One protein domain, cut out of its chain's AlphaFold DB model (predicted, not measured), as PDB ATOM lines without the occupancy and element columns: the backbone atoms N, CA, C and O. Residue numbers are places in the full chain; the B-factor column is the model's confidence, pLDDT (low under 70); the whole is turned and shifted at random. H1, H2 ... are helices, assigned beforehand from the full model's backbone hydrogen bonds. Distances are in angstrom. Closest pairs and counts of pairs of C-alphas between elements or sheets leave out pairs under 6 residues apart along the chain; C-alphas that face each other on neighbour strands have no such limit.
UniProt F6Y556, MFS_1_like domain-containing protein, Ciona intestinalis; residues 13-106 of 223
ATOM      1  N   THR A  13       3.376  30.607 -18.555       85.69
ATOM      2  CA  THR A  13       3.977  29.899 -17.415       85.69
ATOM      3  C   THR A  13       2.905  29.148 -16.630       85.69
ATOM      4  O   THR A  13       3.069  27.970 -16.295       85.69
ATOM      5  N   ARG A  14       1.755  29.791 -16.403       81.75
ATOM      6  CA  ARG A  14       0.605  29.189 -15.723       81.75
ATOM      7  C   ARG A  14      -0.026  28.046 -16.518       81.75
ATOM      8  O   ARG A  14      -0.432  27.054 -15.912       81.75
ATOM      9  N   SER A  15      -0.097  28.145 -17.847       82.44
ATOM     10  CA  SER A  15      -0.634  27.064 -18.686       82.44
ATOM     11  C   SER A  15       0.323  25.871 -18.806       82.44
ATOM     12  O   SER A  15      -0.134  24.730 -18.762       82.44
ATOM     13  N   ILE A  16       1.643  26.091 -18.832       85.75
ATOM     14  CA  ILE A  16       2.636  25.006 -18.743       85.75
ATOM     15  C   ILE A  16       2.584  24.298 -17.382       85.75
ATOM     16  O   ILE A  16       2.604  23.068 -17.325       85.75
ATOM     17  N   SER A  17       2.448  25.048 -16.283       82.69
ATOM     18  CA  SER A  17       2.362  24.466 -14.939       82.69
ATOM     19  C   SER A  17       1.120  23.577 -14.779       82.69
ATOM     20  O   SER A  17       1.237  22.431 -14.338       82.69
ATOM     21  N   ILE A  18      -0.056  24.043 -15.226       80.75
ATOM     22  CA  ILE A  18      -1.292  23.250 -15.137       80.75
ATOM     23  C   ILE A  18      -1.251  22.005 -16.041       80.75
ATOM     24  O   ILE A  18      -1.754  20.953 -15.647       80.75
ATOM     25  N   ALA A  19      -0.607  22.092 -17.212       81.56
ATOM     26  CA  ALA A  19      -0.421  20.956 -18.113       81.56
ATOM     27  C   ALA A  19       0.497  19.882 -17.506       81.56
ATOM     28  O   ALA A  19       0.179  18.696 -17.590       81.56
ATOM     29  N   ASN A  20       1.584  20.281 -16.837       84.12
ATOM     30  CA  ASN A  20       2.502  19.353 -16.171       84.12
ATOM     31  C   ASN A  20       1.843  18.632 -14.983       84.12
ATOM     32  O   ASN A  20       1.966  17.413 -14.873       84.12
ATOM     33  N   VAL A  21       1.100  19.348 -14.130       85.31
ATOM     34  CA  VAL A  21       0.365  18.740 -13.002       85.31
ATOM     35  C   VAL A  21      -0.707  17.767 -13.506       85.31
ATOM     36  O   VAL A  21      -0.821  16.652 -12.997       85.31
ATOM     37  N   PHE A  22      -1.447  18.145 -14.552       80.31
ATOM     38  CA  PHE A  22      -2.418  17.263 -15.198       80.31
ATOM     39  C   PHE A  22      -1.761  16.006 -15.790       80.31
ATOM     40  O   PHE A  22      -2.237  14.892 -15.567       80.31
ATOM     41  N   TYR A  23      -0.644  16.167 -16.507       84.50
ATOM     42  CA  TYR A  23       0.101  15.054 -17.091       84.50
ATOM     43  C   TYR A  23       0.644  14.103 -16.018       84.50
ATOM     44  O   TYR A  23       0.527  12.891 -16.180       84.50
ATOM     45  N   PHE A  24       1.169  14.628 -14.907       85.88
ATOM     46  CA  PHE A  24       1.640  13.829 -13.774       85.88
ATOM     47  C   PHE A  24       0.512  12.989 -13.156       85.88
ATOM     48  O   PHE A  24       0.657  11.776 -13.023       85.88
ATOM     49  N   LEU A  25      -0.643  13.600 -12.866       81.38
ATOM     50  CA  LEU A  25      -1.819  12.894 -12.340       81.38
ATOM     51  C   LEU A  25      -2.337  11.822 -13.315       81.38
ATOM     52  O   LEU A  25      -2.670  10.713 -12.900       81.38
ATOM     53  N   PHE A  26      -2.357  12.112 -14.619       76.38
ATOM     54  CA  PHE A  26      -2.772  11.156 -15.651       76.38
ATOM     55  C   PHE A  26      -1.755  10.021 -15.873       76.38
ATOM     56  O   PHE A  26      -2.143   8.887 -16.159       76.38
ATOM     57  N   ALA A  27      -0.458  10.301 -15.742       81.12
ATOM     58  CA  ALA A  27       0.601   9.298 -15.799       81.12
ATOM     59  C   ALA A  27       0.544   8.375 -14.575       81.12
ATOM     60  O   ALA A  27       0.475   7.161 -14.753       81.12
ATOM     61  N   GLY A  28       0.468   8.940 -13.364       81.81
ATOM     62  CA  GLY A  28       0.307   8.197 -12.113       81.81
ATOM     63  C   GLY A  28      -0.956   7.337 -12.111       81.81
ATOM     64  O   GLY A  28      -0.877   6.135 -11.888       81.81
ATOM     65  N   GLY A  29      -2.107   7.906 -12.489       77.81
ATOM     66  CA  GLY A  29      -3.366   7.165 -12.600       77.81
ATOM     67  C   GLY A  29      -3.267   5.946 -13.525       77.81
ATOM     68  O   GLY A  29      -3.696   4.858 -13.149       77.81
ATOM     69  N   LYS A  30      -2.635   6.076 -14.700       73.94
ATOM     70  CA  LYS A  30      -2.391   4.931 -15.601       73.94
ATOM     71  C   LYS A  30      -1.367   3.936 -15.046       73.94
ATOM     72  O   LYS A  30      -1.544   2.737 -15.246       73.94
ATOM     73  N   ALA A  31      -0.324   4.417 -14.369       80.75
ATOM     74  CA  ALA A  31       0.706   3.583 -13.753       80.75
ATOM     75  C   ALA A  31       0.173   2.767 -12.564       80.75
ATOM     76  O   ALA A  31       0.653   1.662 -12.345       80.75
ATOM     77  N   CYS A  32      -0.845   3.258 -11.849       75.94
ATOM     78  CA  CYS A  32      -1.576   2.495 -10.834       75.94
ATOM     79  C   CYS A  32      -2.640   1.572 -11.449       75.94
ATOM     80  O   CYS A  32      -2.790   0.436 -11.007       75.94
ATOM     81  N   LEU A  33      -3.360   2.012 -12.489       74.62
ATOM     82  CA  LEU A  33      -4.419   1.205 -13.110       74.62
ATOM     83  C   LEU A  33      -3.882  -0.100 -13.723       74.62
ATOM     84  O   LEU A  33      -4.559  -1.121 -13.671       74.62
ATOM     85  N   PHE A  34      -2.669  -0.084 -14.285       76.19
ATOM     86  CA  PHE A  34      -2.064  -1.259 -14.922       76.19
ATOM     87  C   PHE A  34      -1.818  -2.435 -13.948       76.19
ATOM     88  O   PHE A  34      -2.366  -3.506 -14.207       76.19
ATOM     89  N   PRO A  35      -1.086  -2.285 -12.821       72.50
ATOM     90  CA  PRO A  35      -0.893  -3.369 -11.857       72.50
ATOM     91  C   PRO A  35      -2.192  -3.799 -11.167       72.50
ATOM     92  O   PRO A  35      -2.359  -4.995 -10.953       72.50
ATOM     93  N   PHE A  36      -3.142  -2.893 -10.887       68.81
ATOM     94  CA  PHE A  36      -4.463  -3.300 -10.380       68.81
ATOM     95  C   PHE A  36      -5.217  -4.179 -11.387       68.81
ATOM     96  O   PHE A  36      -5.797  -5.189 -10.998       68.81
ATOM     97  N   LEU A  37      -5.161  -3.854 -12.682       70.94
ATOM     98  CA  LEU A  37      -5.777  -4.662 -13.735       70.94
ATOM     99  C   LEU A  37      -5.078  -6.029 -13.895       70.94
ATOM    100  O   LEU A  37      -5.750  -7.048 -14.029       70.94
ATOM    101  N   THR A  38      -3.744  -6.077 -13.810       71.06
ATOM    102  CA  THR A  38      -2.971  -7.334 -13.794       71.06
ATOM    103  C   THR A  38      -3.299  -8.201 -12.573       71.06
ATOM    104  O   THR A  38      -3.465  -9.412 -12.710       71.06
ATOM    105  N   LEU A  39      -3.428  -7.596 -11.390       71.56
ATOM    106  CA  LEU A  39      -3.771  -8.284 -10.145       71.56
ATOM    107  C   LEU A  39      -5.217  -8.806 -10.171       71.56
ATOM    108  O   LEU A  39      -5.460  -9.937  -9.763       71.56
ATOM    109  N   TYR A  40      -6.147  -8.052 -10.763       69.12
ATOM    110  CA  TYR A  40      -7.515  -8.507 -11.022       69.12
ATOM    111  C   TYR A  40      -7.547  -9.735 -11.948       69.12
ATOM    112  O   TYR A  40      -8.156 -10.746 -11.604       69.12
ATOM    113  N   PHE A  41      -6.826  -9.717 -13.077       68.31
ATOM    114  CA  PHE A  41      -6.730 -10.894 -13.954       68.31
ATOM    115  C   PHE A  41      -6.109 -12.113 -13.249       68.31
ATOM    116  O   PHE A  41      -6.545 -13.238 -13.491       68.31
ATOM    117  N   ARG A  42      -5.144 -11.899 -12.343       65.94
ATOM    118  CA  ARG A  42      -4.550 -12.961 -11.514       65.94
ATOM    119  C   ARG A  42      -5.531 -13.540 -10.489       65.94
ATOM    120  O   ARG A  42      -5.453 -14.734 -10.233       65.94
ATOM    121  N   HIS A  43      -6.430 -12.737  -9.919       61.03
ATOM    122  CA  HIS A  43      -7.434 -13.228  -8.965       61.03
ATOM    123  C   HIS A  43      -8.582 -13.991  -9.630       61.03
ATOM    124  O   HIS A  43      -9.115 -14.911  -9.027       61.03
ATOM    125  N   LEU A  44      -8.964 -13.636 -10.860       64.75
ATOM    126  CA  LEU A  44     -10.070 -14.320 -11.535       64.75
ATOM    127  C   LEU A  44      -9.660 -15.675 -12.137       64.75
ATOM    128  O   LEU A  44     -10.509 -16.548 -12.264       64.75
ATOM    129  N   GLY A  45      -8.412 -15.844 -12.593       65.69
ATOM    130  CA  GLY A  45      -7.976 -17.064 -13.303       65.69
ATOM    131  C   GLY A  45      -8.727 -17.345 -14.622       65.69
ATOM    132  O   GLY A  45      -8.588 -18.420 -15.203       65.69
ATOM    133  N   LEU A  46      -9.541 -16.391 -15.089       58.28
ATOM    134  CA  LEU A  46     -10.488 -16.553 -16.193       58.28
ATOM    135  C   LEU A  46      -9.827 -16.500 -17.577       58.28
ATOM    136  O   LEU A  46      -8.742 -15.949 -17.773       58.28
ATOM    137  N   SER A  47     -10.532 -17.062 -18.560       65.75
ATOM    138  CA  SER A  47     -10.027 -17.257 -19.919       65.75
ATOM    139  C   SER A  47      -9.692 -15.942 -20.637       65.75
ATOM    140  O   SER A  47     -10.368 -14.919 -20.491       65.75
ATOM    141  N   ALA A  48      -8.668 -15.996 -21.493       68.88
ATOM    142  CA  ALA A  48      -8.139 -14.852 -22.237       68.88
ATOM    143  C   ALA A  48      -9.186 -14.121 -23.106       68.88
ATOM    144  O   ALA A  48      -9.004 -12.947 -23.429       68.88
ATOM    145  N   THR A  49     -10.301 -14.768 -23.456       72.88
ATOM    146  CA  THR A  49     -11.423 -14.144 -24.176       72.88
ATOM    147  C   THR A  49     -12.098 -13.031 -23.371       72.88
ATOM    148  O   THR A  49     -12.397 -11.974 -23.926       72.88
ATOM    149  N   GLN A  50     -12.288 -13.208 -22.061       72.62
ATOM    150  CA  GLN A  50     -12.911 -12.204 -21.189       72.62
ATOM    151  C   GLN A  50     -11.970 -11.011 -20.963       72.62
ATOM    152  O   GLN A  50     -12.397  -9.857 -21.034       72.62
ATOM    153  N   VAL A  51     -10.667 -11.280 -20.821       71.69
ATOM    154  CA  VAL A  51      -9.608 -10.257 -20.843       71.69
ATOM    155  C   VAL A  51      -9.636  -9.481 -22.169       71.69
ATOM    156  O   VAL A  51      -9.620  -8.249 -22.167       71.69
ATOM    157  N   GLY A  52      -9.766 -10.182 -23.299       76.00
ATOM    158  CA  GLY A  52      -9.909  -9.591 -24.631       76.00
ATOM    159  C   GLY A  52     -11.104  -8.642 -24.754       76.00
ATOM    160  O   GLY A  52     -10.948  -7.544 -25.284       76.00
ATOM    161  N   ILE A  53     -12.267  -9.000 -24.199       78.69
ATOM    162  CA  ILE A  53     -13.464  -8.139 -24.177       78.69
ATOM    163  C   ILE A  53     -13.214  -6.857 -23.362       78.69
ATOM    164  O   ILE A  53     -13.569  -5.768 -23.816       78.69
ATOM    165  N   VAL A  54     -12.538  -6.945 -22.211       77.12
ATOM    166  CA  VAL A  54     -12.155  -5.764 -21.410       77.12
ATOM    167  C   VAL A  54     -11.188  -4.856 -22.182       77.12
ATOM    168  O   VAL A  54     -11.375  -3.636 -22.215       77.12
ATOM    169  N   PHE A  55     -10.188  -5.422 -22.867       76.94
ATOM    170  CA  PHE A  55      -9.281  -4.645 -23.721       76.94
ATOM    171  C   PHE A  55      -9.981  -4.039 -24.945       76.94
ATOM    172  O   PHE A  55      -9.667  -2.901 -25.305       76.94
ATOM    173  N   ALA A  56     -10.957  -4.730 -25.540       78.75
ATOM    174  CA  ALA A  56     -11.776  -4.220 -26.636       78.75
ATOM    175  C   ALA A  56     -12.664  -3.049 -26.186       78.75
ATOM    176  O   ALA A  56     -12.670  -2.010 -26.843       78.75
ATOM    177  N   ALA A  57     -13.328  -3.147 -25.029       76.94
ATOM    178  CA  ALA A  57     -14.104  -2.049 -24.444       76.94
ATOM    179  C   ALA A  57     -13.222  -0.818 -24.156       76.94
ATOM    180  O   ALA A  57     -13.575   0.308 -24.515       76.94
ATOM    181  N   LYS A  58     -12.018  -1.036 -23.610       76.75
ATOM    182  CA  LYS A  58     -10.972  -0.012 -23.442       76.75
ATOM    183  C   LYS A  58     -10.538   0.620 -24.774       76.75
ATOM    184  O   LYS A  58     -10.283   1.826 -24.809       76.75
ATOM    185  N   TYR A  59     -10.452  -0.151 -25.859       78.75
ATOM    186  CA  TYR A  59     -10.147   0.372 -27.196       78.75
ATOM    187  C   TYR A  59     -11.322   1.152 -27.802       78.75
ATOM    188  O   TYR A  59     -11.101   2.203 -28.400       78.75
ATOM    189  N   LEU A  60     -12.563   0.721 -27.562       77.69
ATOM    190  CA  LEU A  60     -13.772   1.479 -27.897       77.69
ATOM    191  C   LEU A  60     -13.785   2.833 -27.176       77.69
ATOM    192  O   LEU A  60     -14.037   3.866 -27.791       77.69
ATOM    193  N   THR A  61     -13.425   2.851 -25.886       77.38
ATOM    194  CA  THR A  61     -13.262   4.093 -25.113       77.38
ATOM    195  C   THR A  61     -12.166   4.985 -25.699       77.38
ATOM    196  O   THR A  61     -12.346   6.194 -25.734       77.38
ATOM    197  N   TRP A  62     -11.062   4.431 -26.217       78.38
ATOM    198  CA  TRP A  62     -10.046   5.207 -26.949       78.38
ATOM    199  C   TRP A  62     -10.571   5.777 -28.272       78.38
ATOM    200  O   TRP A  62     -10.306   6.939 -28.586       78.38
ATOM    201  N   TYR A  63     -11.347   4.999 -29.026       75.12
ATOM    202  CA  TYR A  63     -11.928   5.442 -30.293       75.12
ATOM    203  C   TYR A  63     -12.949   6.570 -30.082       75.12
ATOM    204  O   TYR A  63     -12.919   7.565 -30.798       75.12
ATOM    205  N   LEU A  64     -13.778   6.474 -29.036       75.06
ATOM    206  CA  LEU A  64     -14.702   7.528 -28.596       75.06
ATOM    207  C   LEU A  64     -13.984   8.712 -27.925       75.06
ATOM    208  O   LEU A  64     -14.440   9.851 -28.036       75.06
ATOM    209  N   ALA A  65     -12.837   8.490 -27.278       73.62
ATOM    210  CA  ALA A  65     -12.034   9.562 -26.699       73.62
ATOM    211  C   ALA A  65     -11.479  10.514 -27.768       73.62
ATOM    212  O   ALA A  65     -11.311  11.688 -27.463       73.62
ATOM    213  N   SER A  66     -11.249  10.063 -29.007       76.62
ATOM    214  CA  SER A  66     -10.777  10.914 -30.112       76.62
ATOM    215  C   SER A  66     -11.752  12.064 -30.465       76.62
ATOM    216  O   SER A  66     -11.379  13.230 -30.283       76.62
ATOM    217  N   PRO A  67     -13.021  11.820 -30.867       76.94
ATOM    218  CA  PRO A  67     -13.988  12.893 -31.095       76.94
ATOM    219  C   PRO A  67     -14.332  13.653 -29.808       76.94
ATOM    220  O   PRO A  67     -14.584  14.856 -29.875       76.94
ATOM    221  N   VAL A  68     -14.278  13.017 -28.629       72.25
ATOM    222  CA  VAL A  68     -14.425  13.725 -27.345       72.25
ATOM    223  C   VAL A  68     -13.269  14.702 -27.111       72.25
ATOM    224  O   VAL A  68     -13.530  15.820 -26.680       72.25
ATOM    225  N   TRP A  69     -12.020  14.372 -27.455       71.88
ATOM    226  CA  TRP A  69     -10.883  15.300 -27.355       71.88
ATOM    227  C   TRP A  69     -11.025  16.478 -28.327       71.88
ATOM    228  O   TRP A  69     -10.713  17.610 -27.969       71.88
ATOM    229  N   ILE A  70     -11.562  16.239 -29.526       71.19
ATOM    230  CA  ILE A  70     -11.843  17.276 -30.534       71.19
ATOM    231  C   ILE A  70     -13.020  18.174 -30.098       71.19
ATOM    232  O   ILE A  70     -12.985  19.391 -30.287       71.19
ATOM    233  N   ALA A  71     -14.049  17.613 -29.458       70.12
ATOM    234  CA  ALA A  71     -15.153  18.377 -28.873       70.12
ATOM    235  C   ALA A  71     -14.716  19.164 -27.621       70.12
ATOM    236  O   ALA A  71     -15.124  20.313 -27.441       70.12
ATOM    237  N   MET A  72     -13.842  18.579 -26.796       64.69
ATOM    238  CA  MET A  72     -13.180  19.241 -25.670       64.69
ATOM    239  C   MET A  72     -12.299  20.389 -26.155       64.69
ATOM    240  O   MET A  72     -12.382  21.463 -25.572       64.69
ATOM    241  N   ALA A  73     -11.546  20.219 -27.252       66.12
ATOM    242  CA  ALA A  73     -10.725  21.269 -27.864       66.12
ATOM    243  C   ALA A  73     -11.533  22.546 -28.151       66.12
ATOM    244  O   ALA A  73     -11.080  23.644 -27.840       66.12
ATOM    245  N   LYS A  74     -12.780  22.406 -28.625       66.56
ATOM    246  CA  LYS A  74     -13.725  23.519 -28.847       66.56
ATOM    247  C   LYS A  74     -14.340  24.117 -27.566       66.56
ATOM    248  O   LYS A  74     -15.143  25.039 -27.657       66.56
ATOM    249  N   ARG A  75     -14.005  23.596 -26.381       65.50
ATOM    250  CA  ARG A  75     -14.405  24.114 -25.056       65.50
ATOM    251  C   ARG A  75     -13.206  24.354 -24.116       65.50
ATOM    252  O   ARG A  75     -13.411  24.614 -22.927       65.50
ATOM    253  N   LEU A  76     -11.966  24.298 -24.624       60.16
ATOM    254  CA  LEU A  76     -10.735  24.414 -23.821       60.16
ATOM    255  C   LEU A  76     -10.494  25.792 -23.192       60.16
ATOM    256  O   LEU A  76      -9.677  25.883 -22.276       60.16
ATOM    257  N   ASP A  77     -11.271  26.819 -23.556       63.88
ATOM    258  CA  ASP A  77     -11.312  28.117 -22.859       63.88
ATOM    259  C   ASP A  77     -11.528  27.982 -21.337       63.88
ATOM    260  O   ASP A  77     -11.280  28.916 -20.572       63.88
ATOM    261  N   LYS A  78     -12.025  26.825 -20.871       65.25
ATOM    262  CA  LYS A  78     -12.264  26.529 -19.453       65.25
ATOM    263  C   LYS A  78     -11.647  25.187 -19.044       65.25
ATOM    264  O   LYS A  78     -12.343  24.180 -18.931       65.25
ATOM    265  N   ILE A  79     -10.361  25.232 -18.668       71.06
ATOM    266  CA  ILE A  79      -9.569  24.166 -18.001       71.06
ATOM    267  C   ILE A  79     -10.362  23.359 -16.954       71.06
ATOM    268  O   ILE A  79     -10.145  22.158 -16.806       71.06
ATOM    269  N   LYS A  80     -11.319  23.992 -16.259       70.50
ATOM    270  CA  LYS A  80     -12.234  23.344 -15.302       70.50
ATOM    271  C   LYS A  80     -12.876  22.054 -15.839       70.50
ATOM    272  O   LYS A  80     -13.056  21.120 -15.069       70.50
ATOM    273  N   ILE A  81     -13.196  21.983 -17.135       71.00
ATOM    274  CA  ILE A  81     -13.840  20.804 -17.739       71.00
ATOM    275  C   ILE A  81     -12.885  19.597 -17.747       71.00
ATOM    276  O   ILE A  81     -13.302  18.504 -17.377       71.00
ATOM    277  N   ILE A  82     -11.605  19.808 -18.083       72.88
ATOM    278  CA  ILE A  82     -10.556  18.772 -18.044       72.88
ATOM    279  C   ILE A  82     -10.368  18.240 -16.615       72.88
ATOM    280  O   ILE A  82     -10.218  17.039 -16.398       72.88
ATOM    281  N   LEU A  83     -10.397  19.140 -15.626       75.25
ATOM    282  CA  LEU A  83     -10.277  18.758 -14.220       75.25
ATOM    283  C   LEU A  83     -11.447  17.855 -13.795       75.25
ATOM    284  O   LEU A  83     -11.230  16.818 -13.171       75.25
ATOM    285  N   CYS A  84     -12.675  18.208 -14.190       76.69
ATOM    286  CA  CYS A  84     -13.863  17.406 -13.904       76.69
ATOM    287  C   CYS A  84     -13.843  16.037 -14.597       76.69
ATOM    288  O   CYS A  84     -14.225  15.058 -13.965       76.69
ATOM    289  N   THR A  85     -13.401  15.921 -15.856       76.44
ATOM    290  CA  THR A  85     -13.385  14.616 -16.548       76.44
ATOM    291  C   THR A  85     -12.374  13.647 -15.942       76.44
ATOM    292  O   THR A  85     -12.705  12.479 -15.744       76.44
ATOM    293  N   THR A  86     -11.178  14.109 -15.565       77.38
ATOM    294  CA  THR A  86     -10.206  13.260 -14.859       77.38
ATOM    295  C   THR A  86     -10.632  12.952 -13.425       77.38
ATOM    296  O   THR A  86     -10.428  11.824 -12.985       77.38
ATOM    297  N   LEU A  87     -11.285  13.880 -12.715       79.75
ATOM    298  CA  LEU A  87     -11.842  13.597 -11.388       79.75
ATOM    299  C   LEU A  87     -12.966  12.550 -11.458       79.75
ATOM    300  O   LEU A  87     -12.953  11.600 -10.684       79.75
ATOM    301  N   LEU A  88     -13.886  12.664 -12.423       78.94
ATOM    302  CA  LEU A  88     -14.928  11.660 -12.671       78.94
ATOM    303  C   LEU A  88     -14.329  10.297 -13.037       78.94
ATOM    304  O   LEU A  88     -14.792   9.282 -12.529       78.94
ATOM    305  N   PHE A  89     -13.278  10.258 -13.861       77.94
ATOM    306  CA  PHE A  89     -12.588   9.010 -14.201       77.94
ATOM    307  C   PHE A  89     -11.870   8.388 -12.991       77.94
ATOM    308  O   PHE A  89     -11.891   7.168 -12.823       77.94
ATOM    309  N   ALA A  90     -11.277   9.206 -12.116       78.00
ATOM    310  CA  ALA A  90     -10.665   8.744 -10.873       78.00
ATOM    311  C   ALA A  90     -11.716   8.200  -9.890       78.00
ATOM    312  O   ALA A  90     -11.534   7.109  -9.353       78.00
ATOM    313  N   VAL A  91     -12.838   8.906  -9.699       79.31
ATOM    314  CA  VAL A  91     -13.965   8.436  -8.876       79.31
ATOM    315  C   VAL A  91     -14.542   7.140  -9.442       79.31
ATOM    316  O   VAL A  91     -14.695   6.187  -8.689       79.31
ATOM    317  N   ALA A  92     -14.773   7.052 -10.755       80.19
ATOM    318  CA  ALA A  92     -15.237   5.826 -11.402       80.19
ATOM    319  C   ALA A  92     -14.245   4.665 -11.225       80.19
ATOM    320  O   ALA A  92     -14.667   3.552 -10.942       80.19
ATOM    321  N   SER A  93     -12.935   4.913 -11.326       73.94
ATOM    322  CA  SER A  93     -11.909   3.875 -11.124       73.94
ATOM    323  C   SER A  93     -11.907   3.335  -9.690       73.94
ATOM    324  O   SER A  93     -11.873   2.123  -9.498       73.94
ATOM    325  N   ASN A  94     -11.997   4.218  -8.688       76.94
ATOM    326  CA  ASN A  94     -12.111   3.811  -7.285       76.94
ATOM    327  C   ASN A  94     -13.441   3.087  -7.025       76.94
ATOM    328  O   ASN A  94     -13.444   2.028  -6.411       76.94
ATOM    329  N   LEU A  95     -14.553   3.602  -7.558       77.44
ATOM    330  CA  LEU A  95     -15.873   2.994  -7.402       77.44
ATOM    331  C   LEU A  95     -15.941   1.600  -8.037       77.44
ATOM    332  O   LEU A  95     -16.506   0.705  -7.424       77.44
ATOM    333  N   THR A  96     -15.319   1.368  -9.197       76.88
ATOM    334  CA  THR A  96     -15.198   0.019  -9.782       76.88
ATOM    335  C   THR A  96     -14.447  -0.929  -8.847       76.88
ATOM    336  O   THR A  96     -14.891  -2.057  -8.661       76.88
ATOM    337  N   ILE A  97     -13.357  -0.477  -8.212       71.44
ATOM    338  CA  ILE A  97     -12.606  -1.273  -7.225       71.44
ATOM    339  C   ILE A  97     -13.460  -1.567  -5.977       71.44
ATOM    340  O   ILE A  97     -13.379  -2.666  -5.447       71.44
ATOM    341  N   THR A  98     -14.299  -0.629  -5.524       75.50
ATOM    342  CA  THR A  98     -15.185  -0.805  -4.352       75.50
ATOM    343  C   THR A  98     -16.467  -1.601  -4.650       75.50
ATOM    344  O   THR A  98     -17.039  -2.192  -3.741       75.50
ATOM    345  N   VAL A  99     -16.942  -1.611  -5.900       74.25
ATOM    346  CA  VAL A  99     -18.137  -2.360  -6.341       74.25
ATOM    347  C   VAL A  99     -17.819  -3.833  -6.619       74.25
ATOM    348  O   VAL A  99     -18.717  -4.671  -6.559       74.25
ATOM    349  N   ILE A 100     -16.552  -4.171  -6.871       69.25
ATOM    350  CA  ILE A 100     -16.072  -5.551  -6.771       69.25
ATOM    351  C   ILE A 100     -16.118  -5.933  -5.278       69.25
ATOM    352  O   ILE A 100     -15.379  -5.331  -4.495       69.25
ATOM    353  N   PRO A 101     -16.963  -6.892  -4.846       66.81
ATOM    354  CA  PRO A 101     -16.912  -7.374  -3.470       66.81
ATOM    355  C   PRO A 101     -15.528  -7.985  -3.200       66.81
ATOM    356  O   PRO A 101     -14.909  -8.503  -4.136       66.81
ATOM    357  N   PRO A 102     -15.016  -7.935  -1.955       61.34
ATOM    358  CA  PRO A 102     -13.743  -8.564  -1.633       61.34
ATOM    359  C   PRO A 102     -13.792 -10.034  -2.048       61.34
ATOM    360  O   PRO A 102     -14.752 -10.734  -1.719       61.34
ATOM    361  N   ALA A 103     -12.775 -10.466  -2.798       58.06
ATOM    362  CA  ALA A 103     -12.652 -11.857  -3.205       58.06
ATOM    363  C   ALA A 103     -12.686 -12.750  -1.961       58.06
ATOM    364  O   ALA A 103     -12.092 -12.423  -0.931       58.06
ATOM    365  N   ASP A 104     -13.414 -13.849  -2.086       55.94
ATOM    366  CA  ASP A 104     -13.651 -14.860  -1.075       55.94
ATOM    367  C   ASP A 104     -12.360 -15.226  -0.326       55.94
ATOM    368  O   ASP A 104     -11.332 -15.578  -0.913       55.94
ATOM    369  N   ASN A 105     -12.422 -15.086   1.005       55.38
ATOM    370  CA  ASN A 105     -11.253 -15.114   1.893       55.38
ATOM    371  C   ASN A 105     -10.455 -16.427   1.781       55.38
ATOM    372  O   ASN A 105      -9.260 -16.448   2.067       55.38
ATOM    373  N   GLU A 106     -11.113 -17.490   1.312       56.22
ATOM    374  CA  GLU A 106     -10.566 -18.795   0.940       56.22
ATOM    375  C   GLU A 106      -9.240 -18.696   0.167       56.22
ATOM    376  O   GLU A 106      -8.254 -19.334   0.540       56.22
TER     377      GLU A 106
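Overview. This is residues 13 to 106 of the 223 residues of the protein "MFS_1_like domain-containing protein" of Ciona intestinalis (UniProt F6Y556). Three long helices run lengthwise, H1 one way, H2 back and H3 the first way again, their centres making an open triangle in which no two helices touch. H2 stands off from the other two, with residues 52 to 68 free. The printed part has 94 residues, is all helix in the order H1, H2, H3, and is a loose rod of 53 by 25 by 19 A, with a radius of gyration of the C-alphas of 16.4 A.

Along the chain. Find C-alpha 13 at (3.977, 29.899, -17.415); from there H1, residues 13 to 44, runs 46.8 A. H2, residues 48 to 73, spans 36.6 A, with a kink of 32 degrees near residue 67. H3, residues 80 to 99, covers 27.9 A and ends at C-alpha 99, (-18.137, -2.360, -6.341).

Arrangement. Look first at Phe 41 and Val 51, the closest C-alphas of H1 and H2, 7.5 A apart: these helices are close but not clearly touching, at a shallow tilt of 15 degrees, opposite ways. H1 and H3 are also close but not clearly touching, at 17 degrees, a shallow tilt, the same way; their closest C-alphas, Gly 29 and Ala 90, are 7.7 A apart. H2 and H3 are only just apart, at 8.1 A between closest C-alphas. Every O i to N i+4 pair is within hydrogen-bond range in H3, 27 of 28 in H1 and 21 of 22 in H2.

Size, cuts and confidence. The C-alphas of Thr 13 and Glu 106, the two farthest apart, are 54.0 A apart. The printed part has no cut; the link from H1 to H2 is tight and that from H2 to H3 short. Look for pLDDT under 70 at residue 36 and residues 40 to 48, 72 to 78 and 100 to 106.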